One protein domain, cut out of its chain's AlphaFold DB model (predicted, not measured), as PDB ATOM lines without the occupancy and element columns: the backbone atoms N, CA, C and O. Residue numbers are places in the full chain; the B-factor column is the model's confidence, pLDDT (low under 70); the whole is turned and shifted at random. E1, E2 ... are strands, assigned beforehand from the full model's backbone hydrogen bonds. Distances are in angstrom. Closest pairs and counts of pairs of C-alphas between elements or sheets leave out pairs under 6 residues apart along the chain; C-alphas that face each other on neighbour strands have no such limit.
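Overview. This is residues 2 to 66 of the 296 residues of the protein "NAD(P)-binding protein" of Gonapodya prolifera (strain JEL478) (UniProt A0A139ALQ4). A mostly loop-built model with little regular structure: a two-stranded hairpin, E1 and E2, lies toward one end, and residues 2 to 26, with no named element, wander to the other end. The 65 printed residues have no named helix and two strands, E1 then E2, in one antiparallel sheet; the class is all strand, with 8 residues in named elements. The whole is loose, radius of gyration of the C-alphas 14.6 A, and spans 42 by 21 by 17 A, only just elongated.

Arrangement. E1, residues 27 to 30, and E2, residues 44 to 47, form an antiparallel hairpin at 150 degrees. C-alphas 28 and 46 face each other at 4.4 A; N 29 and O 45 are within hydrogen-bond range at 2.9 A. Residues 45 to 46 of E2 also pair antiparallel with residues 63 to 64.

Along the chain. E1 measures 10.1 A from C-alpha 27 at (29.680, 93.755, 166.578) to C-alpha 30. E2 measures 10.4 A, ending at C-alpha 47 (29.906, 98.014, 163.003).

Size, cuts and confidence. The C-alphas farthest apart, of Arg 2 and Pro 37, are 42.7 A apart. The printed part has no cut. The 13-residue link from E1 to E2 is long. Residues 2 to 11 and 59 to 62 have pLDDT under 70.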
ATOM      1  N   ARG A   2       8.034  93.855 177.134       36.75
ATOM      2  CA  ARG A   2       7.956  94.960 176.161       36.75
ATOM      3  C   ARG A   2       9.321  95.639 176.147       36.75
ATOM      4  O   ARG A   2       9.510  96.629 176.828       36.75
ATOM      5  N   ALA A   3      10.283  95.065 175.430       41.03
ATOM      6  CA  ALA A   3      11.569  95.725 175.237       41.03
ATOM      7  C   ALA A   3      11.373  97.107 174.580       41.03
ATOM      8  O   ALA A   3      10.455  97.304 173.774       41.03
ATOM      9  N   VAL A   4      12.249  98.056 174.918       44.56
ATOM     10  CA  VAL A   4      12.380  99.334 174.204       44.56
ATOM     11  C   VAL A   4      12.532  99.031 172.710       44.56
ATOM     12  O   VAL A   4      13.384  98.231 172.332       44.56
ATOM     13  N   GLY A   5      11.675  99.623 171.875       45.19
ATOM     14  CA  GLY A   5      11.646  99.359 170.430       45.19
ATOM     15  C   GLY A   5      10.606  98.336 169.955       45.19
ATOM     16  O   GLY A   5      10.651  97.956 168.796       45.19
ATOM     17  N   LEU A   6       9.661  97.890 170.796       47.91
ATOM     18  CA  LEU A   6       8.529  97.042 170.360       47.91
ATOM     19  C   LEU A   6       7.170  97.760 170.335       47.91
ATOM     20  O   LEU A   6       6.200  97.201 169.833       47.91
ATOM     21  N   ASN A   7       7.070  98.976 170.879       57.38
ATOM     22  CA  ASN A   7       5.851  99.777 170.766       57.38
ATOM     23  C   ASN A   7       5.938 100.658 169.504       57.38
ATOM     24  O   ASN A   7       6.721 101.611 169.514       57.38
ATOM     25  N   PRO A   8       5.142 100.393 168.452       53.88
ATOM     26  CA  PRO A   8       5.182 101.165 167.210       53.88
ATOM     27  C   PRO A   8       4.728 102.621 167.371       53.88
ATOM     28  O   PRO A   8       5.004 103.444 166.506       53.88
ATOM     29  N   HIS A   9       4.076 102.958 168.487       57.66
ATOM     30  CA  HIS A   9       3.622 104.313 168.803       57.66
ATOM     31  C   HIS A   9       4.537 105.044 169.797       57.66
ATOM     32  O   HIS A   9       4.284 106.200 170.131       57.66
ATOM     33  N   ALA A  10       5.591 104.396 170.304       65.00
ATOM     34  CA  ALA A  10       6.531 105.055 171.202       65.00
ATOM     35  C   ALA A  10       7.467 105.980 170.414       65.00
ATOM     36  O   ALA A  10       8.061 105.584 169.413       65.00
ATOM     37  N   ARG A  11       7.644 107.212 170.905       68.56
ATOM     38  CA  ARG A  11       8.608 108.175 170.360       68.56
ATOM     39  C   ARG A  11      10.034 107.715 170.701       68.56
ATOM     40  O   ARG A  11      10.553 108.039 171.763       68.56
ATOM     41  N   GLY A  12      10.632 106.904 169.830       74.31
ATOM     42  CA  GLY A  12      12.007 106.407 169.947       74.31
ATOM     43  C   GLY A  12      12.969 107.120 168.995       74.31
ATOM     44  O   GLY A  12      12.568 107.574 167.929       74.31
ATOM     45  N   TYR A  13      14.253 107.187 169.358       78.81
ATOM     46  CA  TYR A  13      15.319 107.682 168.469       78.81
ATOM     47  C   TYR A  13      15.730 106.653 167.399       78.81
ATOM     48  O   TYR A  13      16.560 106.927 166.537       78.81
ATOM     49  N   SER A  14      15.186 105.438 167.468       78.50
ATOM     50  CA  SER A  14      15.361 104.382 166.476       78.50
ATOM     51  C   SER A  14      14.018 103.708 166.212       78.50
ATOM     52  O   SER A  14      13.217 103.578 167.146       78.50
ATOM     53  N   PRO A  15      13.757 103.294 164.961       80.56
ATOM     54  CA  PRO A  15      12.526 102.601 164.626       80.56
ATOM     55  C   PRO A  15      12.446 101.250 165.357       80.56
ATOM     56  O   PRO A  15      13.484 100.650 165.656       80.56
ATOM     57  N   PRO A  16      11.228 100.753 165.629       82.44
ATOM     58  CA  PRO A  16      11.022  99.392 166.101       82.44
ATOM     59  C   PRO A  16      11.677  98.355 165.191       82.44
ATOM     60  O   PRO A  16      11.737  98.549 163.977       82.44
ATOM     61  N   VAL A  17      12.113  97.233 165.765       85.81
ATOM     62  CA  VAL A  17      12.676  96.120 164.986       85.81
ATOM     63  C   VAL A  17      11.537  95.382 164.273       85.81
ATOM     64  O   VAL A  17      10.659  94.848 164.959       85.81
ATOM     65  N   PRO A  18      11.511  95.325 162.927       85.94
ATOM     66  CA  PRO A  18      10.480  94.583 162.211       85.94
ATOM     67  C   PRO A  18      10.524  93.085 162.531       85.94
ATOM     68  O   PRO A  18      11.600  92.493 162.654       85.94
ATOM     69  N   LEU A  19       9.355  92.449 162.614       88.44
ATOM     70  CA  LEU A  19       9.272  90.996 162.766       88.44
ATOM     71  C   LEU A  19       9.963  90.289 161.589       88.44
ATOM     72  O   LEU A  19       9.838  90.711 160.442       88.44
ATOM     73  N   GLY A  20      10.708  89.222 161.890       89.38
ATOM     74  CA  GLY A  20      11.479  88.463 160.898       89.38
ATOM     75  C   GLY A  20      12.772  89.140 160.423       89.38
ATOM     76  O   GLY A  20      13.507  88.539 159.645       89.38
ATOM     77  N   SER A  21      13.078  90.359 160.884       89.75
ATOM     78  CA  SER A  21      14.345  91.029 160.573       89.75
ATOM     79  C   SER A  21      15.473  90.631 161.532       89.75
ATOM     80  O   SER A  21      15.244  90.087 162.614       89.75
ATOM     81  N   VAL A  22      16.714  90.912 161.128       91.00
ATOM     82  CA  VAL A  22      17.901  90.704 161.965       91.00
ATOM     83  C   VAL A  22      17.846  91.618 163.189       91.00
ATOM     84  O   VAL A  22      17.681  92.833 163.061       91.00
ATOM     85  N   MET A  23      18.058  91.046 164.376       92.44
ATOM     86  CA  MET A  23      18.149  91.823 165.611       92.44
ATOM     87  C   MET A  23      19.352  92.782 165.567       92.44
ATOM     88  O   MET A  23      20.476  92.329 165.325       92.44
ATOM     89  N   PRO A  24      19.167  94.090 165.826       89.88
ATOM     90  CA  PRO A  24      20.265  95.048 165.848       89.88
ATOM     91  C   PRO A  24      21.275  94.765 166.962       89.88
ATOM     92  O   PRO A  24      20.934  94.323 168.058       89.88
ATOM     93  N   GLY A  25      22.534  95.093 166.699       88.25
ATOM     94  CA  GLY A  25      23.632  94.874 167.626       88.25
ATOM     95  C   GLY A  25      24.935  95.418 167.061       88.25
ATOM     96  O   GLY A  25      25.199  95.298 165.864       88.25
ATOM     97  N   GLY A  26      25.726  96.050 167.926       89.12
ATOM     98  CA  GLY A  26      27.109  96.374 167.605       89.12
ATOM     99  C   GLY A  26      27.956  95.112 167.682       89.12
ATOM    100  O   GLY A  26      27.809  94.336 168.629       89.12
ATOM    101  N   SER A  27      28.851  94.946 166.716       90.56
ATOM    102  CA  SER A  27      29.680  93.755 166.578       90.56
ATOM    103  C   SER A  27      31.120  94.133 166.258       90.56
ATOM    104  O   SER A  27      31.406  95.210 165.724       90.56
ATOM    105  N   LEU A  28      32.024  93.219 166.586       91.19
ATOM    106  CA  LEU A  28      33.417  93.219 166.171       91.19
ATOM    107  C   LEU A  28      33.634  91.945 165.366       91.19
ATOM    108  O   LEU A  28      33.251  90.867 165.818       91.19
ATOM    109  N   GLY A  29      34.241  92.074 164.197       90.81
ATOM    110  CA  GLY A  29      34.523  90.944 163.329       90.81
ATOM    111  C   GLY A  29      35.756  91.175 162.475       90.81
ATOM    112  O   GLY A  29      36.419  92.211 162.560       90.81
ATOM    113  N   GLN A  30      36.040  90.186 161.642       90.50
ATOM    114  CA  GLN A  30      37.138  90.200 160.693       90.50
ATOM    115  C   GLN A  30      36.577  90.160 159.274       90.50
ATOM    116  O   GLN A  30      35.596  89.467 158.999       90.50
ATOM    117  N   VAL A  31      37.201  90.897 158.363       90.94
ATOM    118  CA  VAL A  31      36.885  90.812 156.940       90.94
ATOM    119  C   VAL A  31      37.340  89.447 156.434       90.94
ATOM    120  O   VAL A  31      38.532  89.203 156.277       90.94
ATOM    121  N   VAL A  32      36.390  88.553 156.169       91.25
ATOM    122  CA  VAL A  32      36.681  87.219 155.616       91.25
ATOM    123  C   VAL A  32      36.686  87.209 154.090       91.25
ATOM    124  O   VAL A  32      37.310  86.343 153.486       91.25
ATOM    125  N   ALA A  33      36.028  88.182 153.457       90.50
ATOM    126  CA  ALA A  33      36.017  88.347 152.013       90.50
ATOM    127  C   ALA A  33      35.653  89.796 151.641       90.50
ATOM    128  O   ALA A  33      34.845  90.422 152.329       90.50
ATOM    129  N   SER A  34      36.257  90.359 150.586       89.81
ATOM    130  CA  SER A  34      36.068  91.774 150.240       89.81
ATOM    131  C   SER A  34      36.207  92.059 148.748       89.81
ATOM    132  O   SER A  34      37.115  91.557 148.091       89.81
ATOM    133  N   LYS A  35      35.320  92.925 148.240       89.69
ATOM    134  CA  LYS A  35      35.442  93.599 146.933       89.69
ATOM    135  C   LYS A  35      35.876  95.068 147.078       89.69
ATOM    136  O   LYS A  35      35.847  95.809 146.103       89.69
ATOM    137  N   ASN A  36      36.234  95.507 148.288       87.44
ATOM    138  CA  ASN A  36      36.643  96.877 148.592       87.44
ATOM    139  C   ASN A  36      38.124  96.898 149.023       87.44
ATOM    140  O   ASN A  36      38.441  96.376 150.095       87.44
ATOM    141  N   PRO A  37      39.032  97.527 148.251       87.12
ATOM    142  CA  PRO A  37      40.462  97.536 148.565       87.12
ATOM    143  C   PRO A  37      40.793  98.258 149.882       87.12
ATOM    144  O   PRO A  37      41.811  97.964 150.501       87.12
ATOM    145  N   SER A  38      39.922  99.152 150.360       86.12
ATOM    146  CA  SER A  38      40.074  99.815 151.661       86.12
ATOM    147  C   SER A  38      39.786  98.892 152.849       86.12
ATOM    148  O   SER A  38      40.059  99.267 153.985       86.12
ATOM    149  N   PHE A  39      39.237  97.702 152.628       87.62
ATOM    150  CA  PHE A  39      38.976  96.719 153.676       87.62
ATOM    151  C   PHE A  39      39.464  95.354 153.188       87.62
ATOM    152  O   PHE A  39      38.657  94.557 152.708       87.62
ATOM    153  N   PRO A  40      40.784  95.100 153.226       88.69
ATOM    154  CA  PRO A  40      41.339  93.828 152.788       88.69
ATOM    155  C   PRO A  40      40.925  92.688 153.725       88.69
ATOM    156  O   PRO A  40      40.585  92.904 154.890       88.69
ATOM    157  N   VAL A  41      40.976  91.457 153.210       91.06
ATOM    158  CA  VAL A  41      40.768  90.249 154.021       91.06
ATOM    159  C   VAL A  41      41.756  90.230 155.189       91.06
ATOM    160  O   VAL A  41      42.929  90.559 155.027       91.06
ATOM    161  N   GLY A  42      41.267  89.852 156.367       88.62
ATOM    162  CA  GLY A  42      42.019  89.827 157.617       88.62
ATOM    163  C   GLY A  42      41.865  91.088 158.472       88.62
ATOM    164  O   GLY A  42      42.149  91.030 159.669       88.62
ATOM    165  N   GLU A  43      41.375  92.198 157.908       88.69
ATOM    166  CA  GLU A  43      41.175  93.453 158.642       88.69
ATOM    167  C   GLU A  43      40.111  93.297 159.740       88.69
ATOM    168  O   GLU A  43      39.035  92.738 159.507       88.69
ATOM    169  N   ARG A  44      40.388  93.823 160.940       89.44
ATOM    170  CA  ARG A  44      39.424  93.858 162.052       89.44
ATOM    171  C   ARG A  44      38.562  95.111 161.960       89.44
ATOM    172  O   ARG A  44      39.069  96.232 161.886       89.44
ATOM    173  N   ILE A  45      37.251  94.920 162.025       89.19
ATOM    174  CA  ILE A  45      36.264  95.984 161.863       89.19
ATOM    175  C   ILE A  45      35.183  95.915 162.938       89.19
ATOM    176  O   ILE A  45      34.811  94.838 163.404       89.19
ATOM    177  N   THR A  46      34.637  97.071 163.306       88.25
ATOM    178  CA  THR A  46      33.438  97.164 164.142       88.25
ATOM    179  C   THR A  46      32.309  97.873 163.406       88.25
ATOM    180  O   THR A  46      32.534  98.776 162.599       88.25
ATOM    181  N   GLY A  47      31.074  97.452 163.663       85.94
ATOM    182  CA  GLY A  47      29.906  98.014 163.003       85.94
ATOM    183  C   GLY A  47      28.588  97.389 163.458       85.94
ATOM    184  O   GLY A  47      28.575  96.513 164.327       85.94
ATOM    185  N   PRO A  48      27.464  97.838 162.880       87.56
ATOM    186  CA  PRO A  48      26.122  97.399 163.247       87.56
ATOM    187  C   PRO A  48      25.737  96.094 162.528       87.56
ATOM    188  O   PRO A  48      24.739  96.046 161.815       87.56
ATOM    189  N   ALA A  49      26.538  95.037 162.684       88.94
ATOM    190  CA  ALA A  49      26.312  93.759 161.997       88.94
ATOM    191  C   ALA A  49      25.055  93.011 162.482       88.94
ATOM    192  O   ALA A  49      24.600  92.068 161.831       88.94
ATOM    193  N   GLY A  50      24.498  93.418 163.626       90.50
ATOM    194  CA  GLY A  50      23.376  92.727 164.239       90.50
ATOM    195  C   GLY A  50      23.778  91.397 164.864       90.50
ATOM    196  O   GLY A  50      24.957  91.056 164.981       90.50
ATOM    197  N   TRP A  51      22.771  90.642 165.287       93.19
ATOM    198  CA  TRP A  51      22.941  89.268 165.744       93.19
ATOM    199  C   TRP A  51      23.060  88.365 164.521       93.19
ATOM    200  O   TRP A  51      22.081  87.785 164.058       93.19
ATOM    201  N   THR A  52      24.270  88.304 163.971       91.62
ATOM    202  CA  THR A  52      24.626  87.495 162.803       91.62
ATOM    203  C   THR A  52      25.999  86.855 163.003       91.62
ATOM    204  O   THR A  52      26.837  87.376 163.738       91.62
ATOM    205  N   GLN A  53      26.235  85.719 162.341       90.69
ATOM    206  CA  GLN A  53      27.576  85.124 162.236       90.69
ATOM    207  C   GLN A  53      28.369  85.706 161.060       90.69
ATOM    208  O   GLN A  53      29.591  85.801 161.121       90.69
ATOM    209  N   TYR A  54      27.663  86.134 160.011       90.31
ATOM    210  CA  TYR A  54      28.220  86.796 158.839       90.31
ATOM    211  C   TYR A  54      27.394  88.032 158.516       90.31
ATOM    212  O   TYR A  54      26.165  87.998 158.555       90.31
ATOM    213  N   TYR A  55      28.079  89.111 158.155       88.44
ATOM    214  CA  TYR A  55      27.457  90.376 157.805       88.44
ATOM    215  C   TYR A  55      28.032  90.888 156.492       88.44
ATOM    216  O   TYR A  55      29.225  91.166 156.384       88.44
ATOM    217  N   VAL A  56      27.162  90.999 155.492       89.06
ATOM    218  CA  VAL A  56      27.495  91.589 154.197       89.06
ATOM    219  C   VAL A  56      27.134  93.064 154.252       89.06
ATOM    220  O   VAL A  56      26.000  93.422 154.571       89.06
ATOM    221  N   THR A  57      28.092  93.928 153.932       81.44
ATOM    222  CA  THR A  57      27.884  95.374 153.942       81.44
ATOM    223  C   THR A  57      28.471  96.026 152.698       81.44
ATOM    224  O   THR A  57      29.555  95.675 152.236       81.44
ATOM    225  N   VAL A  58      27.719  96.969 152.138       72.25
ATOM    226  CA  VAL A  58      28.208  97.969 151.177       72.25
ATOM    227  C   VAL A  58      28.745  99.157 151.984       72.25
ATOM    228  O   VAL A  58      28.354  99.274 153.141       72.25
ATOM    229  N   PRO A  59      29.626 100.033 151.465       55.50
ATOM    230  CA  PRO A  59      30.323 101.025 152.289       55.50
ATOM    231  C   PRO A  59      29.369 102.066 152.911       55.50
ATOM    232  O   PRO A  59      29.184 103.167 152.411       55.50
ATOM    233  N   ARG A  60      28.775 101.705 154.048       56.97
ATOM    234  CA  ARG A  60      28.482 102.567 155.188       56.97
ATOM    235  C   ARG A  60      29.561 102.201 156.192       56.97
ATOM    236  O   ARG A  60      29.490 101.135 156.793       56.97
ATOM    237  N   GLU A  61      30.620 103.002 156.211       63.19
ATOM    238  CA  GLU A  61      31.956 102.602 156.660       63.19
ATOM    239  C   GLU A  61      31.950 101.834 157.992       63.19
ATOM    240  O   GLU A  61      31.718 102.436 159.047       63.19
ATOM    241  N   PRO A  62      32.215 100.511 157.985       68.31
ATOM    242  CA  PRO A  62      32.577  99.840 159.214       68.31
ATOM    243  C   PRO A  62      33.860 100.489 159.734       68.31
ATOM    244  O   PRO A  62      34.787 100.793 158.980       68.31
ATOM    245  N   MET A  63      33.905 100.745 161.034       78.00
ATOM    246  CA  MET A  63      35.035 101.441 161.621       78.00
ATOM    247  C   MET A  63      36.197 100.468 161.758       78.00
ATOM    248  O   MET A  63      36.058  99.410 162.380       78.00
ATOM    249  N   ARG A  64      37.355 100.834 161.202       84.06
ATOM    250  CA  ARG A  64      38.585 100.073 161.423       84.06
ATOM    251  C   ARG A  64      38.925 100.051 162.901       84.06
ATOM    252  O   ARG A  64      38.792 101.053 163.611       84.06
ATOM    253  N   VAL A  65      39.393  98.901 163.350       84.44
ATOM    254  CA  VAL A  65      39.898  98.736 164.703       84.44
ATOM    255  C   VAL A  65      41.383  99.050 164.704       84.44
ATOM    256  O   VAL A  65      42.137  98.521 163.892       84.44
ATOM    257  N   GLN A  66      41.816  99.913 165.620       77.94
ATOM    258  CA  GLN A  66      43.228 100.259 165.738       77.94
ATOM    259  C   GLN A  66      44.076  98.997 165.951       77.94
ATOM    260  O   GLN A  66      43.750  98.134 166.774       77.94
TER     261      GLN A  66